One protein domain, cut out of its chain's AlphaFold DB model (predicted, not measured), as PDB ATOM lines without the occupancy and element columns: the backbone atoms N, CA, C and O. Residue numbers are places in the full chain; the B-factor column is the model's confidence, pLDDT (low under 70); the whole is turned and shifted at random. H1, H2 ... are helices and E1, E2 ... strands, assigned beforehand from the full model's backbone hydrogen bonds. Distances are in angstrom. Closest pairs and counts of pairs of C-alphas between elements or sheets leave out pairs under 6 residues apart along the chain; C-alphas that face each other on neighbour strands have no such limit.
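Overview. This is residues 158 to 272 of the 274 residues of an uncharacterized protein of Anaerolineae bacterium (UniProt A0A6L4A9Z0). What is the main shape? Two sheets stand face to face as a sandwich, the meander E5 to E9, each strand the antiparallel neighbour of the one before, over the smaller sheet E1 to E4; the edge strands E4 and E5 come close, while E1 and E9 stay apart. The short helices H1 and H2 sit at strand ends of the smaller sheet, and the chain changes sheets between E4 and E5. What makes it up? The printed part has 115 residues, with nine named strands and two named helices in the order E1 E2 H1 E3 E4 H2 E5 E6 E7 E8 E9, mostly strand; both sheets are antiparallel, in the orders E5 E6 E7 E8 E9 and E1 E2 E3 E4. It is compact, with a radius of gyration of the C-alphas of 13.8 A and spans of 39 by 37 by 22 A.

Arrangement. How is the larger sheet paired? E5, residues 222 to 227, E6, residues 230 to 234, E7, residues 240 to 244, E8, residues 251 to 257, and E9, residues 265 to 271, make a twisted sheet in which each strand and the next form a hairpin. Within hydrogen-bond range are N 224 and O 232, 2.7 A, N 233 and O 241, 2.8 A, N 242 and O 255, 2.8 A, and N 254 and O 268, 2.9 A. How is the smaller sheet paired? E1, residues 161 to 163, E2, residues 172 to 177, E3, residues 188 to 194, and E4, residues 200 to 207, are antiparallel neighbours in that order, with N 162 and O 176 at 2.8 A, N 175 and O 190 at 2.8 A, and N 191 and O 204 at 2.8 A. How do the sheets face each other? The facing parts are 10.5 A centre to centre, with strands at 22 degrees. The closest C-alphas of E4 and E5 are those of Ala 203 and Ala 227, 6.6 A apart. Where are the helices? H1, residues 179 to 183, and H2, residues 208 to 212, each only graze the smaller sheet and are apart; in both, every O i to N i+4 pair is within hydrogen-bond range.

Along the chain. Where can the larger sheet be found? C-alpha 222 begins E5 at (189.291, 184.651, 259.731), and C-alpha 271 ends E9 at (182.722, 194.517, 240.832). Which strands are long? E9 measures 20.8 A from first to last C-alpha, E4 20.2 A, E3 20.0 A and E8 19.9 A. Where does E1 begin? C-alpha 161 is at (194.874, 166.706, 243.755).

Size, cuts and confidence. How far does it reach? The two C-alphas farthest apart, those of Asp 184 and Asp 249, are 41.4 A apart. Is it whole and confident? The printed part has no cut and no long link. Its mean pLDDT is 89.2, with residues 158 to 161, 168 and 180 to 183 under 70.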
ATOM      1  N   ALA A 158     196.130 163.682 238.057       46.03
ATOM      2  CA  ALA A 158     196.674 162.325 238.173       46.03
ATOM      3  C   ALA A 158     197.533 162.102 239.441       46.03
ATOM      4  O   ALA A 158     197.811 160.960 239.805       46.03
ATOM      5  N   ALA A 159     197.945 163.168 240.139       53.94
ATOM      6  CA  ALA A 159     198.761 163.110 241.358       53.94
ATOM      7  C   ALA A 159     197.928 163.118 242.656       53.94
ATOM      8  O   ALA A 159     198.479 163.218 243.755       53.94
ATOM      9  N   GLY A 160     196.602 163.003 242.556       59.16
ATOM     10  CA  GLY A 160     195.722 162.960 243.721       59.16
ATOM     11  C   GLY A 160     195.399 164.336 244.310       59.16
ATOM     12  O   GLY A 160     195.168 164.450 245.524       59.16
ATOM     13  N   LEU A 161     195.345 165.357 243.454       68.19
ATOM     14  CA  LEU A 161     194.874 166.706 243.755       68.19
ATOM     15  C   LEU A 161     193.486 166.941 243.142       68.19
ATOM     16  O   LEU A 161     193.237 166.583 241.997       68.19
ATOM     17  N   TRP A 162     192.589 167.572 243.898       76.25
ATOM     18  CA  TRP A 162     191.287 168.045 243.425       76.25
ATOM     19  C   TRP A 162     191.366 169.525 243.091       76.25
ATOM     20  O   TRP A 162     191.627 170.356 243.973       76.25
ATOM     21  N   ARG A 163     191.090 169.854 241.826       84.62
ATOM     22  CA  ARG A 163     190.868 171.231 241.397       84.62
ATOM     23  C   ARG A 163     189.509 171.706 241.908       84.62
ATOM     24  O   ARG A 163     188.469 171.208 241.488       84.62
ATOM     25  N   VAL A 164     189.517 172.698 242.791       84.12
ATOM     26  CA  VAL A 164     188.291 173.229 243.403       84.12
ATOM     27  C   VAL A 164     187.510 174.078 242.397       84.12
ATOM     28  O   VAL A 164     186.311 173.900 242.214       84.12
ATOM     29  N   ASN A 165     188.175 174.998 241.693       83.44
ATOM     30  CA  ASN A 165     187.509 175.912 240.766       83.44
ATOM     31  C   ASN A 165     187.571 175.404 239.314       83.44
ATOM     32  O   ASN A 165     188.615 175.457 238.669       83.44
ATOM     33  N   GLN A 166     186.436 174.961 238.766       74.12
ATOM     34  CA  GLN A 166     186.367 174.397 237.405       74.12
ATOM     35  C   GLN A 166     186.184 175.439 236.287       74.12
ATOM     36  O   GLN A 166     186.300 175.118 235.105       74.12
ATOM     37  N   ALA A 167     185.916 176.703 236.623       73.00
ATOM     38  CA  ALA A 167     185.723 177.742 235.618       73.00
ATOM     39  C   ALA A 167     187.036 178.041 234.868       73.00
ATOM     40  O   ALA A 167     188.003 178.536 235.450       73.00
ATOM     41  N   ALA A 168     187.047 177.785 233.556       66.75
ATOM     42  CA  ALA A 168     188.215 177.963 232.684       66.75
ATOM     43  C   ALA A 168     188.719 179.417 232.592       66.75
ATOM     44  O   ALA A 168     189.838 179.654 232.148       66.75
ATOM     45  N   THR A 169     187.900 180.389 232.994       72.56
ATOM     46  CA  THR A 169     188.181 181.825 232.873       72.56
ATOM     47  C   THR A 169     188.729 182.462 234.148       72.56
ATOM     48  O   THR A 169     189.003 183.661 234.142       72.56
ATOM     49  N   MET A 170     188.887 181.712 235.244       77.94
ATOM     50  CA  MET A 170     189.460 182.278 236.467       77.94
ATOM     51  C   MET A 170     190.981 182.437 236.335       77.94
ATOM     52  O   MET A 170     191.647 181.497 235.904       77.94
ATOM     53  N   PRO A 171     191.563 183.569 236.775       85.19
ATOM     54  CA  PRO A 171     193.014 183.791 236.733       85.19
ATOM     55  C   PRO A 171     193.781 183.038 237.835       85.19
ATOM     56  O   PRO A 171     194.953 183.318 238.080       85.19
ATOM     57  N   ILE A 172     193.118 182.103 238.522       89.19
ATOM     58  CA  ILE A 172     193.710 181.239 239.538       89.19
ATOM     59  C   ILE A 172     193.289 179.789 239.337       89.19
ATOM     60  O   ILE A 172     192.233 179.507 238.762       89.19
ATOM     61  N   VAL A 173     194.066 178.882 239.917       90.81
ATOM     62  CA  VAL A 173     193.678 177.493 240.160       90.81
ATOM     63  C   VAL A 173     193.873 177.176 241.636       90.81
ATOM     64  O   VAL A 173     194.871 177.573 242.232       90.81
ATOM     65  N   ILE A 174     192.895 176.496 242.232       91.69
ATOM     66  CA  ILE A 174     192.901 176.094 243.639       91.69
ATOM     67  C   ILE A 174     192.966 174.573 243.696       91.69
ATOM     68  O   ILE A 174     192.073 173.896 243.180       91.69
ATOM     69  N   TYR A 175     193.979 174.059 244.381       91.50
ATOM     70  CA  TYR A 175     194.177 172.646 244.648       91.50
ATOM     71  C   TYR A 175     193.983 172.313 246.116       91.50
ATOM     72  O   TYR A 175     194.421 173.024 247.027       91.50
ATOM     73  N   THR A 176     193.337 171.175 246.323       90.06
ATOM     74  CA  THR A 176     193.199 170.520 247.621       90.06
ATOM     75  C   THR A 176     193.542 169.038 247.472       90.06
ATOM     76  O   THR A 176     193.348 168.475 246.396       90.06
ATOM     77  N   PRO A 177     194.066 168.371 248.508       83.56
ATOM     78  CA  PRO A 177     194.341 166.939 248.450       83.56
ATOM     79  C   PRO A 177     193.055 166.116 248.275       83.56
ATOM     80  O   PRO A 177     192.017 166.450 248.844       83.56
ATOM     81  N   THR A 178     193.140 164.999 247.544       78.31
ATOM     82  CA  THR A 178     192.096 163.952 247.498       78.31
ATOM     83  C   THR A 178     191.758 163.393 248.883       78.31
ATOM     84  O   THR A 178     192.557 163.441 249.818       78.31
ATOM     85  N   PHE A 179     190.610 162.710 248.994       70.69
ATOM     86  CA  PHE A 179     190.278 161.899 250.173       70.69
ATOM     87  C   PHE A 179     191.373 160.889 250.545       70.69
ATOM     88  O   PHE A 179     191.562 160.622 251.730       70.69
ATOM     89  N   ALA A 180     192.061 160.301 249.560       60.03
ATOM     90  CA  ALA A 180     193.163 159.374 249.804       60.03
ATOM     91  C   ALA A 180     194.347 160.102 250.459       60.03
ATOM     92  O   ALA A 180     194.765 159.720 251.549       60.03
ATOM     93  N   ALA A 181     194.787 161.220 249.874       69.06
ATOM     94  CA  ALA A 181     195.882 162.025 250.412       69.06
ATOM     95  C   ALA A 181     195.576 162.597 251.813       69.06
ATOM     96  O   ALA A 181     196.455 162.618 252.679       69.06
ATOM     97  N   VAL A 182     194.327 162.991 252.085       69.88
ATOM     98  CA  VAL A 182     193.920 163.461 253.421       69.88
ATOM     99  C   VAL A 182     194.024 162.357 254.480       69.88
ATOM    100  O   VAL A 182     194.435 162.645 255.607       69.88
ATOM    101  N   ARG A 183     193.721 161.093 254.144       62.72
ATOM    102  CA  ARG A 183     193.892 159.960 255.081       62.72
ATOM    103  C   ARG A 183     195.353 159.724 255.455       62.72
ATOM    104  O   ARG A 183     195.614 159.378 256.603       62.72
ATOM    105  N   ASP A 184     196.279 160.004 254.540       73.00
ATOM    106  CA  ASP A 184     197.728 159.951 254.791       73.00
ATOM    107  C   ASP A 184     198.237 161.174 255.574       73.00
ATOM    108  O   ASP A 184     199.428 161.332 255.842       73.00
ATOM    109  N   GLY A 185     197.320 162.053 255.984       76.81
ATOM    110  CA  GLY A 185     197.611 163.226 256.784       76.81
ATOM    111  C   GLY A 185     198.088 164.421 255.969       76.81
ATOM    112  O   GLY A 185     198.486 165.404 256.601       76.81
ATOM    113  N   ASN A 186     198.017 164.370 254.636       79.00
ATOM    114  CA  ASN A 186     198.315 165.502 253.767       79.00
ATOM    115  C   ASN A 186     197.090 166.414 253.698       79.00
ATOM    116  O   ASN A 186     196.075 166.084 253.095       79.00
ATOM    117  N   LEU A 187     197.189 167.567 254.353       89.38
ATOM    118  CA  LEU A 187     196.156 168.594 254.373       89.38
ATOM    119  C   LEU A 187     196.799 169.905 253.938       89.38
ATOM    120  O   LEU A 187     197.709 170.391 254.609       89.38
ATOM    121  N   PHE A 188     196.343 170.470 252.831       93.00
ATOM    122  CA  PHE A 188     196.804 171.767 252.358       93.00
ATOM    123  C   PHE A 188     195.765 172.415 251.450       93.00
ATOM    124  O   PHE A 188     194.849 171.757 250.959       93.00
ATOM    125  N   ILE A 189     195.930 173.717 251.247       94.25
ATOM    126  CA  ILE A 189     195.321 174.445 250.138       94.25
ATOM    127  C   ILE A 189     196.477 175.058 249.364       94.25
ATOM    128  O   ILE A 189     197.293 175.779 249.942       94.25
ATOM    129  N   GLU A 190     196.536 174.779 248.075       94.75
ATOM    130  CA  GLU A 190     197.528 175.343 247.174       94.75
ATOM    131  C   GLU A 190     196.822 176.182 246.115       94.75
ATOM    132  O   GLU A 190     195.801 175.779 245.564       94.75
ATOM    133  N   ILE A 191     197.323 177.388 245.875       94.06
ATOM    134  CA  ILE A 191     196.744 178.327 244.923       94.06
ATOM    135  C   ILE A 191     197.834 178.738 243.958       94.06
ATOM    136  O   ILE A 191     198.872 179.261 244.367       94.06
ATOM    137  N   TRP A 192     197.549 178.547 242.680       93.25
ATOM    138  CA  TRP A 192     198.359 179.009 241.569       93.25
ATOM    139  C   TRP A 192     197.668 180.189 240.907       93.25
ATOM    140  O   TRP A 192     196.442 180.214 240.790       93.25
ATOM    141  N   ALA A 193     198.450 181.164 240.469       91.31
ATOM    142  CA  ALA A 193     197.951 182.344 239.782       91.31
ATOM    143  C   ALA A 193     198.696 182.547 238.469       91.31
ATOM    144  O   ALA A 193     199.862 182.168 238.333       91.31
ATOM    145  N   LEU A 194     198.006 183.144 237.505       88.44
ATOM    146  CA  LEU A 194     198.613 183.565 236.255       88.44
ATOM    147  C   LEU A 194     199.364 184.887 236.484       88.44
ATOM    148  O   LEU A 194     198.776 185.839 236.999       88.44
ATOM    149  N   ASN A 195     200.640 184.958 236.112       85.12
ATOM    150  CA  ASN A 195     201.391 186.214 236.130       85.12
ATOM    151  C   ASN A 195     201.131 187.061 234.865       85.12
ATOM    152  O   ASN A 195     200.384 186.651 233.970       85.12
ATOM    153  N   GLU A 196     201.758 188.238 234.776       85.56
ATOM    154  CA  GLU A 196     201.634 189.156 233.629       85.56
ATOM    155  C   GLU A 196     202.048 188.505 232.294       85.56
ATOM    156  O   GLU A 196     201.411 188.732 231.265       85.56
ATOM    157  N   ASP A 197     203.038 187.608 232.323       87.06
ATOM    158  CA  ASP A 197     203.520 186.842 231.163       87.06
ATOM    159  C   ASP A 197     202.618 185.651 230.793       87.06
ATOM    160  O   ASP A 197     202.935 184.865 229.894       87.06
ATOM    161  N   ARG A 198     201.475 185.504 231.471       82.94
ATOM    162  CA  ARG A 198     200.535 184.383 231.337       82.94
ATOM    163  C   ARG A 198     201.121 183.021 231.707       82.94
ATOM    164  O   ARG A 198     200.701 181.990 231.177       82.94
ATOM    165  N   ILE A 199     202.069 183.021 232.634       85.94
ATOM    166  CA  ILE A 199     202.696 181.823 233.180       85.94
ATOM    167  C   ILE A 199     202.074 181.535 234.546       85.94
ATOM    168  O   ILE A 199     201.948 182.421 235.394       85.94
ATOM    169  N   TRP A 200     201.667 180.283 234.755       85.31
ATOM    170  CA  TRP A 200     201.193 179.808 236.051       85.31
ATOM    171  C   TRP A 200     202.347 179.748 237.050       85.31
ATOM    172  O   TRP A 200     203.367 179.114 236.783       85.31
ATOM    173  N   GLN A 201     202.164 180.368 238.212       90.75
ATOM    174  CA  GLN A 201     203.128 180.331 239.311       90.75
ATOM    175  C   GLN A 201     202.435 180.064 240.656       90.75
ATOM    176  O   GLN A 201     201.273 180.459 240.829       90.75
ATOM    177  N   PRO A 202     203.121 179.427 241.624       92.00
ATOM    178  CA  PRO A 202     202.590 179.261 242.971       92.00
ATOM    179  C   PRO A 202     202.354 180.633 243.606       92.00
ATOM    180  O   PRO A 202     203.272 181.448 243.689       92.00
ATOM    181  N   ALA A 203     201.130 180.885 244.064       94.69
ATOM    182  CA  ALA A 203     200.753 182.138 244.711       94.69
ATOM    183  C   ALA A 203     200.633 181.981 246.230       94.69
ATOM    184  O   ALA A 203     201.168 182.786 246.992       94.69
ATOM    185  N   LEU A 204     199.947 180.932 246.693       96.19
ATOM    186  CA  LEU A 204     199.793 180.636 248.118       96.19
ATOM    187  C   LEU A 204     199.865 179.134 248.375       96.19
ATOM    188  O   LEU A 204     199.254 178.344 247.666       96.19
ATOM    189  N   TYR A 205     200.537 178.763 249.462       95.44
ATOM    190  CA  TYR A 205     200.532 177.405 249.995       95.44
ATOM    191  C   TYR A 205     200.177 177.441 251.485       95.44
ATOM    192  O   TYR A 205     200.911 177.998 252.308       95.44
ATOM    193  N   ILE A 206     199.021 176.886 251.842       96.19
ATOM    194  CA  ILE A 206     198.504 176.860 253.211       96.19
ATOM    195  C   ILE A 206     198.706 175.459 253.770       96.19
ATOM    196  O   ILE A 206     198.080 174.499 253.332       96.19
ATOM    197  N   THR A 207     199.578 175.356 254.767       94.62
ATOM    198  CA  THR A 207     199.970 174.079 255.361       94.62
ATOM    199  C   THR A 207     198.901 173.508 256.289       94.62
ATOM    200  O   THR A 207     198.100 174.239 256.882       94.62
ATOM    201  N   LYS A 208     198.978 172.194 256.525       94.38
ATOM    202  CA  LYS A 208     198.195 171.482 257.541       94.38
ATOM    203  C   LYS A 208     198.187 172.191 258.884       94.38
ATOM    204  O   LYS A 208     197.119 172.426 259.425       94.38
ATOM    205  N   ALA A 209     199.367 172.544 259.401       94.25
ATOM    206  CA  ALA A 209     199.504 173.155 260.722       94.25
ATOM    207  C   ALA A 209     198.673 174.440 260.841       94.25
ATOM    208  O   ALA A 209     198.036 174.676 261.866       94.25
ATOM    209  N   LYS A 210     198.637 175.238 259.768       95.81
ATOM    210  CA  LYS A 210     197.855 176.470 259.710       95.81
ATOM    211  C   LYS A 210     196.357 176.191 259.624       95.81
ATOM    212  O   LYS A 210     195.592 176.842 260.323       95.81
ATOM    213  N   LEU A 211     195.950 175.207 258.823       95.12
ATOM    214  CA  LEU A 211     194.546 174.810 258.679       95.12
ATOM    215  C   LEU A 211     193.976 174.206 259.968       95.12
ATOM    216  O   LEU A 211     192.860 174.533 260.351       95.12
ATOM    217  N   THR A 212     194.749 173.374 260.673       94.62
ATOM    218  CA  THR A 212     194.315 172.719 261.919       94.62
ATOM    219  C   THR A 212     194.300 173.644 263.133       94.62
ATOM    220  O   THR A 212     193.706 173.299 264.146       94.62
ATOM    221  N   ALA A 213     194.978 174.793 263.061       96.25
ATOM    222  CA  ALA A 213     194.968 175.790 264.130       96.25
ATOM    223  C   ALA A 213     193.705 176.669 264.113       96.25
ATOM    224  O   ALA A 213     193.453 177.397 265.072       96.25
ATOM    225  N   LEU A 214     192.927 176.628 263.026       96.00
ATOM    226  CA  LEU A 214     191.702 177.405 262.886       96.00
ATOM    227  C   LEU A 214     190.548 176.697 263.607       96.00
ATOM    228  O   LEU A 214     190.432 175.474 263.509       96.00
ATOM    229  N   PRO A 215     189.664 177.439 264.296       96.75
ATOM    230  CA  PRO A 215     188.421 176.861 264.788       96.75
ATOM    231  C   PRO A 215     187.577 176.358 263.608       96.75
ATOM    232  O   PRO A 215     187.593 176.941 262.521       96.75
ATOM    233  N   GLU A 216     186.821 175.284 263.835       95.75
ATOM    234  CA  GLU A 216     185.935 174.715 262.814       95.75
ATOM    235  C   GLU A 216     184.895 175.744 262.352       95.75
ATOM    236  O   GLU A 216     184.730 175.937 261.151       95.75
ATOM    237  N   PHE A 217     184.309 176.475 263.308       97.75
ATOM    238  CA  PHE A 217     183.356 177.569 263.109       97.75
ATOM    239  C   PHE A 217     183.840 178.812 263.879       97.75
ATOM    240  O   PHE A 217     183.550 178.944 265.074       97.75
ATOM    241  N   PRO A 218     184.650 179.699 263.274       97.69
ATOM    242  CA  PRO A 218     185.088 180.920 263.940       97.69
ATOM    243  C   PRO A 218     183.909 181.867 264.214       97.69
ATOM    244  O   PRO A 218     182.912 181.861 263.498       97.69
ATOM    245  N   SER A 219     184.029 182.726 265.231       97.88
ATOM    246  CA  SER A 219     183.008 183.738 265.561       97.88
ATOM    247  C   SER A 219     182.914 184.875 264.536       97.88
ATOM    248  O   SER A 219     181.906 185.574 264.480       97.88
ATOM    249  N   GLU A 220     183.961 185.063 263.738       98.19
ATOM    250  CA  GLU A 220     184.054 186.021 262.638       98.19
ATOM    251  C   GLU A 220     184.870 185.410 261.491       98.19
ATOM    252  O   GLU A 220     185.594 184.439 261.694       98.19
ATOM    253  N   ASN A 221     184.774 185.951 260.278       98.38
ATOM    254  CA  ASN A 221     185.565 185.437 259.160       98.38
ATOM    255  C   ASN A 221     187.063 185.667 259.422       98.38
ATOM    256  O   ASN A 221     187.506 186.805 259.578       98.38
ATOM    257  N   VAL A 222     187.857 184.596 259.419       98.31
ATOM    258  CA  VAL A 222     189.291 184.651 259.731       98.31
ATOM    259  C   VAL A 222     190.096 184.678 258.441       98.31
ATOM    260  O   VAL A 222     190.020 183.743 257.647       98.31
ATOM    261  N   LEU A 223     190.916 185.713 258.243       98.31
ATOM    262  CA  LEU A 223     191.907 185.732 257.165       98.31
ATOM    263  C   LEU A 223     193.002 184.698 257.461       98.31
ATOM    264  O   LEU A 223     193.767 184.838 258.413       98.31
ATOM    265  N   ILE A 224     193.099 183.673 256.618       98.00
ATOM    266  CA  ILE A 224     194.121 182.631 256.712       98.00
ATOM    267  C   ILE A 224     195.409 183.131 256.063       98.00
ATOM    268  O   ILE A 224     196.469 183.122 256.687       98.00
ATOM    269  N   ALA A 225     195.350 183.546 254.800       97.94
ATOM    270  CA  ALA A 225     196.522 183.948 254.029       97.94
ATOM    271  C   ALA A 225     196.161 184.998 252.978       97.94
ATOM    272  O   ALA A 225     195.012 185.086 252.547       97.94
ATOM    273  N   ARG A 226     197.152 185.787 252.561       97.75
ATOM    274  CA  ARG A 226     197.014 186.792 251.510       97.75
ATOM    275  C   ARG A 226     198.324 186.915 250.736       97.75
ATOM    276  O   ARG A 226     199.379 186.950 251.364       97.75
ATOM    277  N   ALA A 227     198.227 187.007 249.417       96.25
ATOM    278  CA  ALA A 227     199.314 187.373 248.513       96.25
ATOM    279  C   ALA A 227     198.714 188.211 247.382       96.25
ATOM    280  O   ALA A 227     197.718 187.802 246.791       96.25
ATOM    281  N   ASP A 228     199.270 189.395 247.129       93.88
ATOM    282  CA  ASP A 228     198.776 190.336 246.120       93.88
ATOM    283  C   ASP A 228     197.257 190.604 246.235       93.88
ATOM    284  O   ASP A 228     196.753 191.065 247.273       93.88
ATOM    285  N   ASN A 229     196.523 190.305 245.165       93.88
ATOM    286  CA  ASN A 229     195.072 190.409 245.059       93.88
ATOM    287  C   ASN A 229     194.342 189.113 245.465       93.88
ATOM    288  O   ASN A 229     193.130 189.017 245.285       93.88
ATOM    289  N   ILE A 230     195.046 188.126 246.020       96.50
ATOM    290  CA  ILE A 230     194.492 186.847 246.464       96.50
ATOM    291  C   ILE A 230     194.394 186.839 247.986       96.50
ATOM    292  O   ILE A 230     195.366 187.107 248.695       96.50
ATOM    293  N   SER A 231     193.225 186.492 248.513       98.06
ATOM    294  CA  SER A 231     193.009 186.333 249.955       98.06
ATOM    295  C   SER A 231     192.189 185.089 250.253       98.06
ATOM    296  O   SER A 231     191.242 184.773 249.540       98.06
ATOM    297  N   VAL A 232     192.574 184.372 251.306       98.25
ATOM    298  CA  VAL A 232     191.954 183.113 251.720       98.25
ATOM    299  C   VAL A 232     191.423 183.257 253.134       98.25
ATOM    300  O   VAL A 232     192.172 183.644 254.032       98.25
ATOM    301  N   TYR A 233     190.160 182.908 253.338       98.50
ATOM    302  CA  TYR A 233     189.446 183.034 254.599       98.50
ATOM    303  C   TYR A 233     188.876 181.694 255.067       98.50
ATOM    304  O   TYR A 233     188.555 180.827 254.254       98.50
ATOM    305  N   LYS A 234     188.702 181.566 256.384       98.31
ATOM    306  CA  LYS A 234     187.784 180.616 257.024       98.31
ATOM    307  C   LYS A 234     186.526 181.385 257.415       98.31
ATOM    308  O   LYS A 234     186.622 182.365 258.155       98.31
ATOM    309  N   LEU A 235     185.376 180.978 256.897       98.38
ATOM    310  CA  LEU A 235     184.096 181.625 257.164       98.38
ATOM    311  C   LEU A 235     183.495 181.144 258.485       98.38
ATOM    312  O   LEU A 235     183.811 180.049 258.950       98.38
ATOM    313  N   THR A 236     182.589 181.933 259.066       98.31
ATOM    314  CA  THR A 236     181.828 181.550 260.274       98.31
ATOM    315  C   THR A 236     180.980 180.290 260.082       98.31
ATOM    316  O   THR A 236     180.710 179.573 261.041       98.31
ATOM    317  N   THR A 237     180.608 179.980 258.838       97.69
ATOM    318  CA  THR A 237     179.929 178.740 258.427       97.69
ATOM    319  C   THR A 237     180.840 177.512 258.438       97.69
ATOM    320  O   THR A 237     180.355 176.399 258.279       97.69
ATOM    321  N   GLY A 238     182.149 177.693 258.618       97.19
ATOM    322  CA  GLY A 238     183.150 176.635 258.516       97.19
ATOM    323  C   GLY A 238     183.649 176.377 257.091       97.19
ATOM    324  O   GLY A 238     184.549 175.561 256.890       97.19
ATOM    325  N   GLU A 239     183.146 177.101 256.098       97.94
ATOM    326  CA  GLU A 239     183.630 177.021 254.718       97.94
ATOM    327  C   GLU A 239     184.957 177.776 254.538       97.94
ATOM    328  O   GLU A 239     185.328 178.645 255.334       97.94
ATOM    329  N   TYR A 240     185.685 177.450 253.475       98.12
ATOM    330  CA  TYR A 240     186.836 178.218 253.013       98.12
ATOM    331  C   TYR A 240     186.413 179.138 251.876       98.12
ATOM    332  O   TYR A 240     185.658 178.725 251.002       98.12
ATOM    333  N   GLN A 241     186.930 180.365 251.861       97.88
ATOM    334  CA  GLN A 241     186.678 181.330 250.794       97.88
ATOM    335  C   GLN A 241     187.993 181.845 250.218       97.88
ATOM    336  O   GLN A 241     188.845 182.329 250.959       97.88
ATOM    337  N   VAL A 242     188.139 181.786 248.898       97.56
ATOM    338  CA  VAL A 242     189.251 182.374 248.148       97.56
ATOM    339  C   VAL A 242     188.714 183.531 247.320       97.56
ATOM    340  O   VAL A 242     187.862 183.337 246.454       97.56
ATOM    341  N   ASN A 243     189.232 184.728 247.570       96.38
ATOM    342  CA  ASN A 243     188.949 185.922 246.782       96.38
ATOM    343  C   ASN A 243     190.145 186.241 245.896       96.38
ATOM    344  O   ASN A 243     191.279 186.206 246.376       96.38
ATOM    345  N   VAL A 244     189.879 186.622 244.649       94.94
ATOM    346  CA  VAL A 244     190.880 187.107 243.698       94.94
ATOM    347  C   VAL A 244     190.409 188.402 243.076       94.94
ATOM    348  O   VAL A 244     189.390 188.427 242.388       94.94
ATOM    349  N   GLY A 245     191.168 189.464 243.298       93.12
ATOM    350  CA  GLY A 245     190.927 190.783 242.743       93.12
ATOM    351  C   GLY A 245     190.920 191.891 243.807       93.12
ATOM    352  O   GLY A 245     191.247 191.645 244.970       93.12
ATOM    353  N   PRO A 246     190.541 193.120 243.424       93.44
ATOM    354  CA  PRO A 246     190.092 193.489 242.082       93.44
ATOM    355  C   PRO A 246     191.178 193.275 241.016       93.44
ATOM    356  O   PRO A 246     192.362 193.484 241.274       93.44
ATOM    357  N   LEU A 247     190.774 192.783 239.846       89.19
ATOM    358  CA  LEU A 247     191.619 192.691 238.651       89.19
ATOM    359  C   LEU A 247     191.588 194.011 237.868       89.19
ATOM    360  O   LEU A 247     190.916 194.959 238.272       89.19
ATOM    361  N   GLU A 248     192.282 194.070 236.728       87.44
ATOM    362  CA  GLU A 248     192.306 195.254 235.852       87.44
ATOM    363  C   GLU A 248     190.906 195.714 235.411       87.44
ATOM    364  O   GLU A 248     190.672 196.905 235.224       87.44
ATOM    365  N   ASP A 249     189.949 194.790 235.289       88.69
ATOM    366  CA  ASP A 249     188.555 195.092 234.947       88.69
ATOM    367  C   ASP A 249     187.683 195.458 236.166       88.69
ATOM    368  O   ASP A 249     186.464 195.608 236.039       88.69
ATOM    369  N   GLY A 250     188.292 195.586 237.348       92.25
ATOM    370  CA  GLY A 250     187.630 195.900 238.612       92.25
ATOM    371  C   GLY A 250     186.858 194.734 239.233       92.25
ATOM    372  O   GLY A 250     186.190 194.931 240.254       92.25
ATOM    373  N   LYS A 251     186.913 193.525 238.658       92.31
ATOM    374  CA  LYS A 251     186.182 192.370 239.193       92.31
ATOM    375  C   LYS A 251     186.942 191.664 240.303       92.31
ATOM    376  O   LYS A 251     188.162 191.519 240.266       92.31
ATOM    377  N   VAL A 252     186.174 191.167 241.263       94.56
ATOM    378  CA  VAL A 252     186.595 190.231 242.298       94.56
ATOM    379  C   VAL A 252     185.891 188.909 242.042       94.56
ATOM    380  O   VAL A 252     184.659 188.842 242.005       94.56
ATOM    381  N   HIS A 253     186.672 187.850 241.878       93.12
ATOM    382  CA  HIS A 253     186.170 186.488 241.812       93.12
ATOM    383  C   HIS A 253     186.238 185.846 243.191       93.12
ATOM    384  O   HIS A 253     187.235 185.990 243.898       93.12
ATOM    385  N   VAL A 254     185.191 185.119 243.554       95.25
ATOM    386  CA  VAL A 254     185.083 184.424 244.834       95.25
ATOM    387  C   VAL A 254     184.821 182.953 244.574       95.25
ATOM    388  O   VAL A 254     183.946 182.620 243.776       95.25
ATOM    389  N   VAL A 255     185.561 182.090 245.262       96.25
ATOM    390  CA  VAL A 255     185.322 180.645 245.329       96.25
ATOM    391  C   VAL A 255     185.121 180.272 246.789       96.25
ATOM    392  O   VAL A 255     185.958 180.611 247.623       96.25
ATOM    393  N   ILE A 256     184.029 179.583 247.100       96.38
ATOM    394  CA  ILE A 256     183.700 179.087 248.439       96.38
ATOM    395  C   ILE A 256     183.601 177.569 248.370       96.38
ATOM    396  O   ILE A 256     182.987 177.047 247.440       96.38
ATOM    397  N   PHE A 257     184.192 176.862 249.330       96.19
ATOM    398  CA  PHE A 257     184.101 175.407 249.395       96.19
ATOM    399  C   PHE A 257     184.093 174.856 250.822       96.19
ATOM    400  O   PHE A 257     184.688 175.422 251.744       96.19
ATOM    401  N   GLU A 258     183.419 173.721 250.993       95.12
ATOM    402  CA  GLU A 258     183.242 173.052 252.281       95.12
ATOM    403  C   GLU A 258     184.250 171.911 252.456       95.12
ATOM    404  O   GLU A 258     184.208 170.923 251.727       95.12
ATOM    405  N   GLY A 259     185.114 172.009 253.467       90.81
ATOM    406  CA  GLY A 259     186.036 170.931 253.827       90.81
ATOM    407  C   GLY A 259     187.251 170.787 252.905       90.81
ATOM    408  O   GLY A 259     187.455 171.543 251.959       90.81
ATOM    409  N   ILE A 260     188.115 169.832 253.257       90.75
ATOM    410  CA  ILE A 260     189.276 169.414 252.465       90.75
ATOM    411  C   ILE A 260     189.352 167.879 252.563       90.75
ATOM    412  O   ILE A 260     189.623 167.371 253.657       90.75
ATOM    413  N   PRO A 261     189.107 167.129 251.473       87.94
ATOM    414  CA  PRO A 261     188.714 167.616 250.143       87.94
ATOM    415  C   PRO A 261     187.354 168.343 250.149       87.94
ATOM    416  O   PRO A 261     186.564 168.140 251.075       87.94
ATOM    417  N   PRO A 262     187.080 169.184 249.137       88.81
ATOM    418  CA  PRO A 262     185.838 169.936 249.031       88.81
ATOM    419  C   PRO A 262     184.639 169.003 248.809       88.81
ATOM    420  O   PRO A 262     184.638 168.195 247.881       88.81
ATOM    421  N   ALA A 263     183.602 169.130 249.637       86.94
ATOM    422  CA  ALA A 263     182.318 168.447 249.457       86.94
ATOM    423  C   ALA A 263     181.375 169.243 248.542       86.94
ATOM    424  O   ALA A 263     180.723 168.686 247.662       86.94
ATOM    425  N   HIS A 264     181.349 170.562 248.726       88.56
ATOM    426  CA  HIS A 264     180.575 171.501 247.924       88.56
ATOM    427  C   HIS A 264     181.471 172.653 247.496       88.56
ATOM    428  O   HIS A 264     182.354 173.059 248.250       88.56
ATOM    429  N   THR A 265     181.250 173.169 246.287       91.56
ATOM    430  CA  THR A 265     181.961 174.338 245.767       91.56
ATOM    431  C   THR A 265     180.986 175.283 245.084       91.56
ATOM    432  O   THR A 265     180.152 174.862 244.283       91.56
ATOM    433  N   TYR A 266     181.137 176.570 245.366       91.25
ATOM    434  CA  TYR A 266     180.373 177.653 244.766       91.25
ATOM    435  C   TYR A 266     181.329 178.746 244.312       91.25
ATOM    436  O   TYR A 266     182.396 178.945 244.893       91.25
ATOM    437  N   GLY A 267     180.943 179.488 243.282       91.25
ATOM    438  CA  GLY A 267     181.718 180.626 242.826       91.25
ATOM    439  C   GLY A 267     180.827 181.735 242.306       91.25
ATOM    440  O   GLY A 267     179.770 181.480 241.729       91.25
ATOM    441  N   TYR A 268     181.256 182.971 242.518       91.94
ATOM    442  CA  TYR A 268     180.594 184.145 241.968       91.94
ATOM    443  C   TYR A 268     181.612 185.241 241.666       91.94
ATOM    444  O   TYR A 268     182.800 185.140 241.973       91.94
ATOM    445  N   THR A 269     181.167 186.284 240.978       92.69
ATOM    446  CA  THR A 269     182.006 187.418 240.595       92.69
ATOM    447  C   THR A 269     181.220 188.699 240.794       92.69
ATOM    448  O   THR A 269     180.036 188.755 240.464       92.69
ATOM    449  N   PHE A 270     181.873 189.722 241.332       93.50
ATOM    450  CA  PHE A 270     181.279 191.040 241.533       93.50
ATOM    451  C   PHE A 270     182.299 192.138 241.225       93.50
ATOM    452  O   PHE A 270     183.497 191.877 241.182       93.50
ATOM    453  N   TYR A 271     181.837 193.363 240.991       94.06
ATOM    454  CA  TYR A 271     182.722 194.517 240.832       94.06
ATOM    455  C   TYR A 271     183.069 195.091 242.202       94.06
ATOM    456  O   TYR A 271     182.164 195.335 243.005       94.06
ATOM    457  N   ALA A 272     184.354 195.326 242.467       90.00
ATOM    458  CA  ALA A 272     184.749 196.090 243.642       90.00
ATOM    459  C   ALA A 272     184.148 197.497 243.524       90.00
ATOM    460  O   ALA A 272     184.356 198.187 242.525       90.00
TER     461      ALA A 272